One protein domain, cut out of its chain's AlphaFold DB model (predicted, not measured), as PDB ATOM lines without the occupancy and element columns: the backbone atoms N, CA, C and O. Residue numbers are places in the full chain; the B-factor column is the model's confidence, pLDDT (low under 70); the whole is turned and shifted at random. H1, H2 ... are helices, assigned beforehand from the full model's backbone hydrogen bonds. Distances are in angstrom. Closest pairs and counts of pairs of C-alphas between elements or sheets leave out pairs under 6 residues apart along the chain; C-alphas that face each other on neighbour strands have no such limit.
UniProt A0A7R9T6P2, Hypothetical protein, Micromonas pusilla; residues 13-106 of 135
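Overview. This is residues 13 to 106 of the 135 residues of the protein "Hypothetical protein" of Micromonas pusilla (UniProt A0A7R9T6P2). Two long helices, H3 and H6, pack at a slant, running opposite ways, and the shorter H1, H2, H4 and H5 lie on one side of this pair. A loop, residues 50 to 64, lies at one end. The printed part has 94 residues, of which 65 are in six named helices, H1 to H6 in chain order, with no named strand; its class is all helix, and it is compact, with a radius of gyration of the C-alphas of 13.3 A and spans of 48 by 23 by 22 A.

Arrangement. H3, residues 32 to 49, touches residues 88 to 95 alone of H6, residues 86 to 103, at a steep tilt of 37 degrees, only just past shallow; closest C-alphas: Cys 41 and Ser 88, 5.0 A. H2, residues 21 to 28, forms a hairpin with H3. H5, residues 73 to 82, forms one with H6. H1, residues 13 to 17, touches H6 with residues 96 to 100 alone of H6. H4, residues 65 to 70, touches H2; closest C-alphas: Leu 21 and Gly 69, 4.8 A. Every O i to N i+4 pair is within hydrogen-bond range except in H4: 0 of 2, with 3 of 3 O i to N i+3.

Along the chain. H3 runs 25.8 A from C-alpha 32 (191.794, 156.764, 175.036); H6 runs 25.6 A to C-alpha 103 (189.682, 155.565, 157.795).

Size, cuts and confidence. The printed part has no cut. H3 to H4 is a long link. Residues 52 to 62 and 105 to 106 have pLDDT under 70.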
ATOM      1  N   ALA A  13     188.060 163.678 155.509       84.19
ATOM      2  CA  ALA A  13     187.872 164.937 156.229       84.19
ATOM      3  C   ALA A  13     186.415 165.417 156.169       84.19
ATOM      4  O   ALA A  13     185.820 165.697 157.202       84.19
ATOM      5  N   SER A  14     185.803 165.417 154.978       85.50
ATOM      6  CA  SER A  14     184.390 165.788 154.802       85.50
ATOM      7  C   SER A  14     183.444 164.857 155.570       85.50
ATOM      8  O   SER A  14     182.415 165.299 156.071       85.50
ATOM      9  N   PHE A  15     183.789 163.572 155.668       87.31
ATOM     10  CA  PHE A  15     183.039 162.598 156.456       87.31
ATOM     11  C   PHE A  15     183.162 162.857 157.964       87.31
ATOM     12  O   PHE A  15     182.152 162.837 158.664       87.31
ATOM     13  N   VAL A  16     184.373 163.130 158.460       89.44
ATOM     14  CA  VAL A  16     184.612 163.463 159.873       89.44
ATOM     15  C   VAL A  16     183.938 164.784 160.250       89.44
ATOM     16  O   VAL A  16     183.276 164.846 161.278       89.44
ATOM     17  N   ASP A  17     184.012 165.811 159.404       92.38
ATOM     18  CA  ASP A  17     183.402 167.124 159.664       92.38
ATOM     19  C   ASP A  17     181.868 167.087 159.760       92.38
ATOM     20  O   ASP A  17     181.267 167.911 160.458       92.38
ATOM     21  N   ALA A  18     181.233 166.138 159.070       92.38
ATOM     22  CA  ALA A  18     179.791 165.903 159.124       92.38
ATOM     23  C   ALA A  18     179.373 164.965 160.273       92.38
ATOM     24  O   ALA A  18     178.178 164.778 160.509       92.38
ATOM     25  N   MET A  19     180.328 164.345 160.971       93.00
ATOM     26  CA  MET A  19     180.049 163.371 162.021       93.00
ATOM     27  C   MET A  19     179.541 164.067 163.293       93.00
ATOM     28  O   MET A  19     180.143 165.057 163.708       93.00
ATOM     29  N   PRO A  20     178.484 163.549 163.950       95.00
ATOM     30  CA  PRO A  20     178.091 164.011 165.279       95.00
ATOM     31  C   PRO A  20     179.200 163.776 166.312       95.00
ATOM     32  O   PRO A  20     179.847 162.725 166.269       95.00
ATOM     33  N   LEU A  21     179.380 164.692 167.269       93.19
ATOM     34  CA  LEU A  21     180.426 164.588 168.298       93.19
ATOM     35  C   LEU A  21     180.374 163.281 169.094       93.19
ATOM     36  O   LEU A  21     181.408 162.669 169.317       93.19
ATOM     37  N   THR A  22     179.187 162.804 169.462       93.50
ATOM     38  CA  THR A  22     179.014 161.510 170.154       93.50
ATOM     39  C   THR A  22     179.588 160.342 169.354       93.50
ATOM     40  O   THR A  22     180.331 159.518 169.880       93.50
ATOM     41  N   ARG A  23     179.308 160.298 168.048       92.81
ATOM     42  CA  ARG A  23     179.839 159.267 167.149       92.81
ATOM     43  C   ARG A  23     181.341 159.434 166.918       92.81
ATOM     44  O   ARG A  23     182.050 158.434 166.828       92.81
ATOM     45  N   PHE A  24     181.811 160.675 166.832       92.94
ATOM     46  CA  PHE A  24     183.229 160.998 166.721       92.94
ATOM     47  C   PHE A  24     183.995 160.527 167.962       92.94
ATOM     48  O   PHE A  24     184.993 159.824 167.833       92.94
ATOM     49  N   ARG A  25     183.449 160.780 169.154       93.25
ATOM     50  CA  ARG A  25     183.959 160.300 170.440       93.25
ATOM     51  C   ARG A  25     184.025 158.779 170.495       93.25
ATOM     52  O   ARG A  25     185.086 158.240 170.782       93.25
ATOM     53  N   THR A  26     182.943 158.076 170.148       91.62
ATOM     54  CA  THR A  26     182.942 156.602 170.102       91.62
ATOM     55  C   THR A  26     183.994 156.056 169.136       91.62
ATOM     56  O   THR A  26     184.672 155.078 169.439       91.62
ATOM     57  N   ALA A  27     184.191 156.698 167.980       88.88
ATOM     58  CA  ALA A  27     185.225 156.287 167.032       88.88
ATOM     59  C   ALA A  27     186.654 156.437 167.599       88.88
ATOM     60  O   ALA A  27     187.555 155.703 167.191       88.88
ATOM     61  N   LEU A  28     186.851 157.348 168.556       88.62
ATOM     62  CA  LEU A  28     188.117 157.579 169.250       88.62
ATOM     63  C   LEU A  28     188.304 156.710 170.500       88.62
ATOM     64  O   LEU A  28     189.386 156.744 171.069       88.62
ATOM     65  N   GLU A  29     187.334 155.895 170.931       85.31
ATOM     66  CA  GLU A  29     187.462 155.081 172.160       85.31
ATOM     67  C   GLU A  29     188.620 154.073 172.099       85.31
ATOM     68  O   GLU A  29     189.209 153.723 173.120       85.31
ATOM     69  N   THR A  30     189.016 153.661 170.891       80.94
ATOM     70  CA  THR A  30     190.222 152.841 170.664       80.94
ATOM     71  C   THR A  30     191.533 153.602 170.933       80.94
ATOM     72  O   THR A  30     192.595 152.994 171.057       80.94
ATOM     73  N   HIS A  31     191.452 154.925 171.074       83.19
ATOM     74  CA  HIS A  31     192.524 155.873 171.348       83.19
ATOM     75  C   HIS A  31     192.166 156.735 172.574       83.19
ATOM     76  O   HIS A  31     191.838 157.913 172.446       83.19
ATOM     77  N   SER A  32     192.263 156.155 173.775       82.88
ATOM     78  CA  SER A  32     191.794 156.764 175.036       82.88
ATOM     79  C   SER A  32     192.281 158.196 175.299       82.88
ATOM     80  O   SER A  32     191.528 158.997 175.844       82.88
ATOM     81  N   LEU A  33     193.504 158.541 174.885       87.75
ATOM     82  CA  LEU A  33     194.041 159.903 175.005       87.75
ATOM     83  C   LEU A  33     193.325 160.907 174.093       87.75
ATOM     84  O   LEU A  33     193.041 162.015 174.522       87.75
ATOM     85  N   LEU A  34     192.999 160.517 172.857       89.44
ATOM     86  CA  LEU A  34     192.278 161.382 171.917       89.44
ATOM     87  C   LEU A  34     190.806 161.527 172.306       89.44
ATOM     88  O   LEU A  34     190.240 162.603 172.171       89.44
ATOM     89  N   ALA A  35     190.189 160.455 172.812       89.75
ATOM     90  CA  ALA A  35     188.835 160.531 173.357       89.75
ATOM     91  C   ALA A  35     188.770 161.506 174.541       89.75
ATOM     92  O   ALA A  35     187.879 162.347 174.585       89.75
ATOM     93  N   ARG A  36     189.758 161.449 175.444       91.00
ATOM     94  CA  ARG A  36     189.876 162.397 176.554       91.00
ATOM     95  C   ARG A  36     190.096 163.834 176.075       91.00
ATOM     96  O   ARG A  36     189.429 164.722 176.576       91.00
ATOM     97  N   GLY A  37     190.974 164.052 175.098       92.00
ATOM     98  CA  GLY A  37     191.195 165.385 174.532       92.00
ATOM     99  C   GLY A  37     189.938 165.988 173.901       92.00
ATOM    100  O   GLY A  37     189.654 167.174 174.039       92.00
ATOM    101  N   LEU A  38     189.112 165.158 173.255       93.50
ATOM    102  CA  LEU A  38     187.800 165.593 172.779       93.50
ATOM    103  C   LEU A  38     186.858 165.966 173.934       93.50
ATOM    104  O   LEU A  38     186.162 166.973 173.825       93.50
ATOM    105  N   ASP A  39     186.827 165.172 175.007       92.94
ATOM    106  CA  ASP A  39     186.016 165.467 176.193       92.94
ATOM    107  C   ASP A  39     186.463 166.812 176.825       92.94
ATOM    108  O   ASP A  39     185.622 167.671 177.086       92.94
ATOM    109  N   GLU A  40     187.774 167.068 176.926       93.56
ATOM    110  CA  GLU A  40     188.355 168.339 177.402       93.56
ATOM    111  C   GLU A  40     187.997 169.528 176.481       93.56
ATOM    112  O   GLU A  40     187.687 170.624 176.952       93.56
ATOM    113  N   CYS A  41     187.947 169.323 175.160       94.00
ATOM    114  CA  CYS A  41     187.449 170.338 174.225       94.00
ATOM    115  C   CYS A  41     185.965 170.669 174.451       94.00
ATOM    116  O   CYS A  41     185.561 171.822 174.281       94.00
ATOM    117  N   VAL A  42     185.137 169.663 174.760       92.56
ATOM    118  CA  VAL A  42     183.705 169.854 175.034       92.56
ATOM    119  C   VAL A  42     183.521 170.620 176.338       92.56
ATOM    120  O   VAL A  42     182.767 171.590 176.344       92.56
ATOM    121  N   GLU A  43     184.238 170.243 177.395       90.94
ATOM    122  CA  GLU A  43     184.249 170.961 178.676       90.94
ATOM    123  C   GLU A  43     184.652 172.430 178.486       90.94
ATOM    124  O   GLU A  43     183.916 173.322 178.902       90.94
ATOM    125  N   ALA A  44     185.734 172.698 177.749       91.81
ATOM    126  CA  ALA A  44     186.179 174.064 177.469       91.81
ATOM    127  C   ALA A  44     185.122 174.906 176.732       91.81
ATOM    128  O   ALA A  44     184.981 176.101 177.006       91.81
ATOM    129  N   LEU A  45     184.369 174.309 175.798       91.25
ATOM    130  CA  LEU A  45     183.281 175.021 175.127       91.25
ATOM    131  C   LEU A  45     182.111 175.286 176.077       91.25
ATOM    132  O   LEU A  45     181.575 176.391 176.067       91.25
ATOM    133  N   VAL A  46     181.725 174.292 176.881       89.31
ATOM    134  CA  VAL A  46     180.657 174.431 177.880       89.31
ATOM    135  C   VAL A  46     180.993 175.560 178.848       89.31
ATOM    136  O   VAL A  46     180.166 176.445 179.031       89.31
ATOM    137  N   ASP A  47     182.214 175.585 179.383       88.88
ATOM    138  CA  ASP A  47     182.683 176.634 180.290       88.88
ATOM    139  C   ASP A  47     182.660 178.023 179.631       88.88
ATOM    140  O   ASP A  47     182.302 179.015 180.267       88.88
ATOM    141  N   ALA A  48     183.008 178.109 178.342       88.12
ATOM    142  CA  ALA A  48     183.017 179.366 177.593       88.12
ATOM    143  C   ALA A  48     181.616 179.871 177.201       88.12
ATOM    144  O   ALA A  48     181.437 181.071 176.974       88.12
ATOM    145  N   GLU A  49     180.640 178.971 177.078       88.00
ATOM    146  CA  GLU A  49     179.254 179.273 176.696       88.00
ATOM    147  C   GLU A  49     178.281 179.252 177.879       88.00
ATOM    148  O   GLU A  49     177.089 179.506 177.696       88.00
ATOM    149  N   TRP A  50     178.780 178.967 179.080       81.81
ATOM    150  CA  TRP A  50     177.992 178.906 180.297       81.81
ATOM    151  C   TRP A  50     177.380 180.267 180.631       81.81
ATOM    152  O   TRP A  50     178.087 181.251 180.857       81.81
ATOM    153  N   GLU A  51     176.051 180.322 180.717       70.62
ATOM    154  CA  GLU A  51     175.328 181.562 181.034       70.62
ATOM    155  C   GLU A  51     174.907 181.675 182.511       70.62
ATOM    156  O   GLU A  51     174.384 182.712 182.927       70.62
ATOM    157  N   GLY A  52     175.196 180.657 183.330       61.06
ATOM    158  CA  GLY A  52     174.789 180.588 184.738       61.06
ATOM    159  C   GLY A  52     173.473 179.829 184.956       61.06
ATOM    160  O   GLY A  52     172.583 179.865 184.114       61.06
ATOM    161  N   GLY A  53     173.352 179.168 186.115       60.38
ATOM    162  CA  GLY A  53     172.186 178.362 186.517       60.38
ATOM    163  C   GLY A  53     172.570 176.928 186.907       60.38
ATOM    164  O   GLY A  53     173.548 176.393 186.405       60.38
ATOM    165  N   ASP A  54     171.836 176.295 187.827       59.09
ATOM    166  CA  ASP A  54     172.088 174.904 188.281       59.09
ATOM    167  C   ASP A  54     171.643 173.839 187.244       59.09
ATOM    168  O   ASP A  54     171.621 172.639 187.512       59.09
ATOM    169  N   ASP A  55     171.224 174.278 186.057       63.69
ATOM    170  CA  ASP A  55     170.410 173.540 185.090       63.69
ATOM    171  C   ASP A  55     171.120 173.188 183.769       63.69
ATOM    172  O   ASP A  55     170.550 172.452 182.951       63.69
ATOM    173  N   GLY A  56     172.381 173.609 183.590       61.19
ATOM    174  CA  GLY A  56     173.265 173.075 182.544       61.19
ATOM    175  C   GLY A  56     173.119 173.706 181.154       61.19
ATOM    176  O   GLY A  56     173.378 173.031 180.150       61.19
ATOM    177  N   PHE A  57     172.649 174.953 181.074       66.62
ATOM    178  CA  PHE A  57     172.457 175.661 179.808       66.62
ATOM    179  C   PHE A  57     173.756 176.276 179.266       66.62
ATOM    180  O   PHE A  57     174.530 176.897 179.993       66.62
ATOM    181  N   VAL A  58     173.952 176.126 177.959       65.56
ATOM    182  CA  VAL A  58     175.027 176.714 177.158       65.56
ATOM    183  C   VAL A  58     174.388 177.552 176.039       65.56
ATOM    184  O   VAL A  58     173.488 177.074 175.350       65.56
ATOM    185  N   ASP A  59     174.842 178.795 175.849       65.06
ATOM    186  CA  ASP A  59     174.322 179.792 174.881       65.06
ATOM    187  C   ASP A  59     172.949 180.442 175.213       65.06
ATOM    188  O   ASP A  59     172.052 179.843 175.814       65.06
ATOM    189  N   ARG A  60     172.734 181.665 174.688       57.25
ATOM    190  CA  ARG A  60     171.553 182.548 174.882       57.25
ATOM    191  C   ARG A  60     170.223 181.956 174.445       57.25
ATOM    192  O   ARG A  60     169.170 182.566 174.636       57.25
ATOM    193  N   LYS A  61     170.254 180.810 173.770       62.28
ATOM    194  CA  LYS A  61     169.078 180.128 173.221       62.28
ATOM    195  C   LYS A  61     168.557 179.011 174.122       62.28
ATOM    196  O   LYS A  61     167.567 178.384 173.748       62.28
ATOM    197  N   GLY A  62     169.186 178.769 175.274       64.06
ATOM    198  CA  GLY A  62     168.778 177.705 176.189       64.06
ATOM    199  C   GLY A  62     169.073 176.310 175.634       64.06
ATOM    200  O   GLY A  62     168.277 175.389 175.813       64.06
ATOM    201  N   GLU A  63     170.196 176.137 174.933       75.31
ATOM    202  CA  GLU A  63     170.679 174.802 174.571       75.31
ATOM    203  C   GLU A  63     171.281 174.132 175.815       75.31
ATOM    204  O   GLU A  63     171.890 174.794 176.647       75.31
ATOM    205  N   ARG A  64     171.100 172.820 175.990       74.69
ATOM    206  CA  ARG A  64     171.737 172.083 177.097       74.69
ATOM    207  C   ARG A  64     173.112 171.589 176.671       74.69
ATOM    208  O   ARG A  64     173.276 171.214 175.511       74.69
ATOM    209  N   ALA A  65     174.050 171.467 177.611       73.56
ATOM    210  CA  ALA A  65     175.377 170.900 177.341       73.56
ATOM    211  C   ALA A  65     175.312 169.509 176.670       73.56
ATOM    212  O   ALA A  65     176.062 169.223 175.740       73.56
ATOM    213  N   GLU A  66     174.340 168.671 177.052       76.19
ATOM    214  CA  GLU A  66     174.081 167.363 176.420       76.19
ATOM    215  C   GLU A  66     173.775 167.468 174.910       76.19
ATOM    216  O   GLU A  66     174.080 166.557 174.138       76.19
ATOM    217  N   GLY A  67     173.199 168.594 174.472       81.62
ATOM    218  CA  GLY A  67     172.864 168.874 173.076       81.62
ATOM    219  C   GLY A  67     174.090 169.001 172.173       81.62
ATOM    220  O   GLY A  67     174.020 168.627 170.996       81.62
ATOM    221  N   LEU A  68     175.241 169.396 172.733       84.50
ATOM    222  CA  LEU A  68     176.498 169.526 171.993       84.50
ATOM    223  C   LEU A  68     176.898 168.211 171.317       84.50
ATOM    224  O   LEU A  68     177.399 168.219 170.193       84.50
ATOM    225  N   GLY A  69     176.592 167.067 171.937       86.38
ATOM    226  CA  GLY A  69     176.889 165.735 171.406       86.38
ATOM    227  C   GLY A  69     176.247 165.422 170.044       86.38
ATOM    228  O   GLY A  69     176.705 164.518 169.332       86.38
ATOM    229  N   THR A  70     175.197 166.161 169.676       89.69
ATOM    230  CA  THR A  70     174.478 166.028 168.398       89.69
ATOM    231  C   THR A  70     175.050 166.910 167.292       89.69
ATOM    232  O   THR A  70     174.757 166.684 166.114       89.69
ATOM    233  N   LEU A  71     175.888 167.890 167.645       91.56
ATOM    234  CA  LEU A  71     176.478 168.805 166.682       91.56
ATOM    235  C   LEU A  71     177.451 168.065 165.761       91.56
ATOM    236  O   LEU A  71     178.238 167.234 166.224       91.56
ATOM    237  N   PRO A  72     177.458 168.401 164.461       95.19
ATOM    238  CA  PRO A  72     178.554 168.029 163.583       95.19
ATOM    239  C   PRO A  72     179.883 168.598 164.094       95.19
ATOM    240  O   PRO A  72     179.929 169.739 164.564       95.19
ATOM    241  N   VAL A  73     180.982 167.861 163.912       95.00
ATOM    242  CA  VAL A  73     182.350 168.320 164.236       95.00
ATOM    243  C   VAL A  73     182.647 169.700 163.630       95.00
ATOM    244  O   VAL A  73     183.260 170.541 164.281       95.00
ATOM    245  N   SER A  74     182.180 169.978 162.411       95.56
ATOM    246  CA  SER A  74     182.317 171.295 161.766       95.56
ATOM    247  C   SER A  74     181.597 172.430 162.506       95.56
ATOM    248  O   SER A  74     182.144 173.526 162.629       95.56
ATOM    249  N   ALA A  75     180.397 172.176 163.030       94.44
ATOM    250  CA  ALA A  75     179.660 173.156 163.823       94.44
ATOM    251  C   ALA A  75     180.342 173.387 165.178       94.44
ATOM    252  O   ALA A  75     180.484 174.529 165.609       94.44
ATOM    253  N   PHE A  76     180.838 172.321 165.809       94.69
ATOM    254  CA  PHE A  76     181.613 172.412 167.044       94.69
ATOM    255  C   PHE A  76     182.911 173.216 166.855       94.69
ATOM    256  O   PHE A  76     183.166 174.148 167.614       94.69
ATOM    257  N   LYS A  77     183.666 172.968 165.770       95.38
ATOM    258  CA  LYS A  77     184.827 173.791 165.365       95.38
ATOM    259  C   LYS A  77     184.469 175.273 165.261       95.38
ATOM    260  O   LYS A  77     185.200 176.121 165.763       95.38
ATOM    261  N   ALA A  78     183.347 175.593 164.618       95.00
ATOM    262  CA  ALA A  78     182.915 176.978 164.461       95.00
ATOM    263  C   ALA A  78     182.600 177.649 165.809       95.00
ATOM    264  O   ALA A  78     182.926 178.823 165.992       95.00
ATOM    265  N   ARG A  79     182.011 176.912 166.762       93.44
ATOM    266  CA  ARG A  79     181.768 177.418 168.122       93.44
ATOM    267  C   ARG A  79     183.077 177.660 168.869       93.44
ATOM    268  O   ARG A  79     183.284 178.773 169.334       93.44
ATOM    269  N   LEU A  80     184.002 176.697 168.887       94.62
ATOM    270  CA  LEU A  80     185.325 176.880 169.504       94.62
ATOM    271  C   LEU A  80     186.047 178.125 168.957       94.62
ATOM    272  O   LEU A  80     186.555 178.942 169.724       94.62
ATOM    273  N   ALA A  81     186.024 178.319 167.634       95.06
ATOM    274  CA  ALA A  81     186.625 179.485 166.984       95.06
ATOM    275  C   ALA A  81     185.967 180.809 167.399       95.06
ATOM    276  O   ALA A  81     186.659 181.800 167.617       95.06
ATOM    277  N   ARG A  82     184.639 180.828 167.551       94.75
ATOM    278  CA  ARG A  82     183.892 182.009 168.007       94.75
ATOM    279  C   ARG A  82     184.286 182.445 169.422       94.75
ATOM    280  O   ARG A  82     184.253 183.640 169.696       94.75
ATOM    281  N   HIS A  83     184.663 181.504 170.285       92.69
ATOM    282  CA  HIS A  83     185.107 181.772 171.658       92.69
ATOM    283  C   HIS A  83     186.634 181.920 171.793       92.69
ATOM    284  O   HIS A  83     187.123 182.138 172.896       92.69
ATOM    285  N   GLY A  84     187.399 181.837 170.695       94.44
ATOM    286  CA  GLY A  84     188.861 181.980 170.729       94.44
ATOM    287  C   GLY A  84     189.592 180.810 171.400       94.44
ATOM    288  O   GLY A  84     190.703 180.983 171.893       94.44
ATOM    289  N   LEU A  85     188.986 179.618 171.429       94.81
ATOM    290  CA  LEU A  85     189.550 178.418 172.055       94.81
ATOM    291  C   LEU A  85     190.557 177.726 171.117       94.81
ATOM    292  O   LEU A  85     190.310 176.638 170.597       94.81
ATOM    293  N   GLU A  86     191.692 178.382 170.865       95.56
ATOM    294  CA  GLU A  86     192.709 177.922 169.904       95.56
ATOM    295  C   GLU A  86     193.331 176.568 170.281       95.56
ATOM    296  O   GLU A  86     193.512 175.719 169.408       95.56
ATOM    297  N   GLY A  87     193.583 176.326 171.573       94.56
ATOM    298  CA  GLY A  87     194.103 175.038 172.052       94.56
ATOM    299  C   GLY A  87     193.138 173.881 171.776       94.56
ATOM    300  O   GLY A  87     193.531 172.860 171.216       94.56
ATOM    301  N   SER A  88     191.848 174.080 172.062       95.94
ATOM    302  CA  SER A  88     190.804 173.091 171.774       95.94
ATOM    303  C   SER A  88     190.609 172.871 170.269       95.94
ATOM    304  O   SER A  88     190.311 171.763 169.829       95.94
ATOM    305  N   LEU A  89     190.804 173.902 169.437       96.00
ATOM    306  CA  LEU A  89     190.793 173.749 167.978       96.00
ATOM    307  C   LEU A  89     191.950 172.878 167.475       96.00
ATOM    308  O   LEU A  89     191.753 172.063 166.569       96.00
ATOM    309  N   GLU A  90     193.147 173.053 168.035       95.69
ATOM    310  CA  GLU A  90     194.315 172.243 167.692       95.69
ATOM    311  C   GLU A  90     194.124 170.782 168.120       95.69
ATOM    312  O   GLU A  90     194.325 169.868 167.317       95.69
ATOM    313  N   GLU A  91     193.640 170.550 169.336       94.31
ATOM    314  CA  GLU A  91     193.357 169.208 169.841       94.31
ATOM    315  C   GLU A  91     192.267 168.492 169.033       94.31
ATOM    316  O   GLU A  91     192.434 167.342 168.606       94.31
ATOM    317  N   LEU A  92     191.185 169.198 168.700       94.50
ATOM    318  CA  LEU A  92     190.132 168.673 167.836       94.50
ATOM    319  C   LEU A  92     190.651 168.327 166.434       94.50
ATOM    320  O   LEU A  92     190.207 167.349 165.820       94.50
ATOM    321  N   ARG A  93     191.607 169.103 165.911       94.25
ATOM    322  CA  ARG A  93     192.274 168.803 164.642       94.25
ATOM    323  C   ARG A  93     193.106 167.526 164.738       94.25
ATOM    324  O   ARG A  93     192.996 166.694 163.840       94.25
ATOM    325  N   LEU A  94     193.874 167.335 165.811       92.94
ATOM    326  CA  LEU A  94     194.644 166.105 166.033       92.94
ATOM    327  C   LEU A  94     193.730 164.873 166.092       92.94
ATOM    328  O   LEU A  94     194.010 163.860 165.444       92.94
ATOM    329  N   CYS A  95     192.600 164.982 166.792       93.50
ATOM    330  CA  CYS A  95     191.587 163.930 166.845       93.50
ATOM    331  C   CYS A  95     191.030 163.608 165.446       93.50
ATOM    332  O   CYS A  95     190.912 162.440 165.062       93.50
ATOM    333  N   ALA A  96     190.710 164.640 164.659       91.81
ATOM    334  CA  ALA A  96     190.159 164.474 163.316       91.81
ATOM    335  C   ALA A  96     191.178 163.852 162.350       91.81
ATOM    336  O   ALA A  96     190.821 162.966 161.569       91.81
ATOM    337  N   ASP A  97     192.444 164.268 162.429       90.88
ATOM    338  CA  ASP A  97     193.538 163.734 161.620       90.88
ATOM    339  C   ASP A  97     193.810 162.260 161.949       90.88
ATOM    340  O   ASP A  97     193.978 161.445 161.034       90.88
ATOM    341  N   ALA A  98     193.779 161.885 163.233       88.69
ATOM    342  CA  ALA A  98     193.917 160.499 163.667       88.69
ATOM    343  C   ALA A  98     192.790 159.611 163.118       88.69
ATOM    344  O   ALA A  98     193.060 158.553 162.537       88.69
ATOM    345  N   LEU A  99     191.535 160.065 163.211       87.81
ATOM    346  CA  LEU A  99     190.404 159.322 162.659       87.81
ATOM    347  C   LEU A  99     190.463 159.253 161.127       87.81
ATOM    348  O   LEU A  99     190.260 158.189 160.544       87.81
ATOM    349  N   CYS A 100     190.815 160.349 160.454       88.44
ATOM    350  CA  CYS A 100     191.016 160.353 159.005       88.44
ATOM    351  C   CYS A 100     192.110 159.367 158.587       88.44
ATOM    352  O   CYS A 100     191.954 158.664 157.588       88.44
ATOM    353  N   ALA A 101     193.209 159.291 159.340       85.44
ATOM    354  CA  ALA A 101     194.270 158.328 159.094       85.44
ATOM    355  C   ALA A 101     193.776 156.890 159.291       85.44
ATOM    356  O   ALA A 101     194.141 156.035 158.484       85.44
ATOM    357  N   ALA A 102     192.956 156.621 160.315       82.25
ATOM    358  CA  ALA A 102     192.339 155.317 160.581       82.25
ATOM    359  C   ALA A 102     191.367 154.870 159.477       82.25
ATOM    360  O   ALA A 102     191.332 153.689 159.143       82.25
ATOM    361  N   LEU A 103     190.638 155.814 158.877       77.00
ATOM    362  CA  LEU A 103     189.682 155.565 157.795       77.00
ATOM    363  C   LEU A 103     190.336 155.353 156.420       77.00
ATOM    364  O   LEU A 103     189.659 154.890 155.500       77.00
ATOM    365  N   ARG A 104     191.626 155.682 156.238       73.88
ATOM    366  CA  ARG A 104     192.307 155.405 154.964       73.88
ATOM    367  C   ARG A 104     192.406 153.893 154.740       73.88
ATOM    368  O   ARG A 104     192.837 153.180 155.650       73.88
ATOM    369  N   PRO A 105     192.064 153.394 153.538       57.94
ATOM    370  CA  PRO A 105     192.161 151.974 153.232       57.94
ATOM    371  C   PRO A 105     193.596 151.477 153.459       57.94
ATOM    372  O   PRO A 105     194.565 152.139 153.072       57.94
ATOM    373  N   ALA A 106     193.734 150.301 154.082       52.59
ATOM    374  CA  ALA A 106     195.017 149.686 154.453       52.59
ATOM    375  C   ALA A 106     196.032 149.620 153.286       52.59
ATOM    376  O   ALA A 106     197.242 149.710 153.486       52.59
TER     377      ALA A 106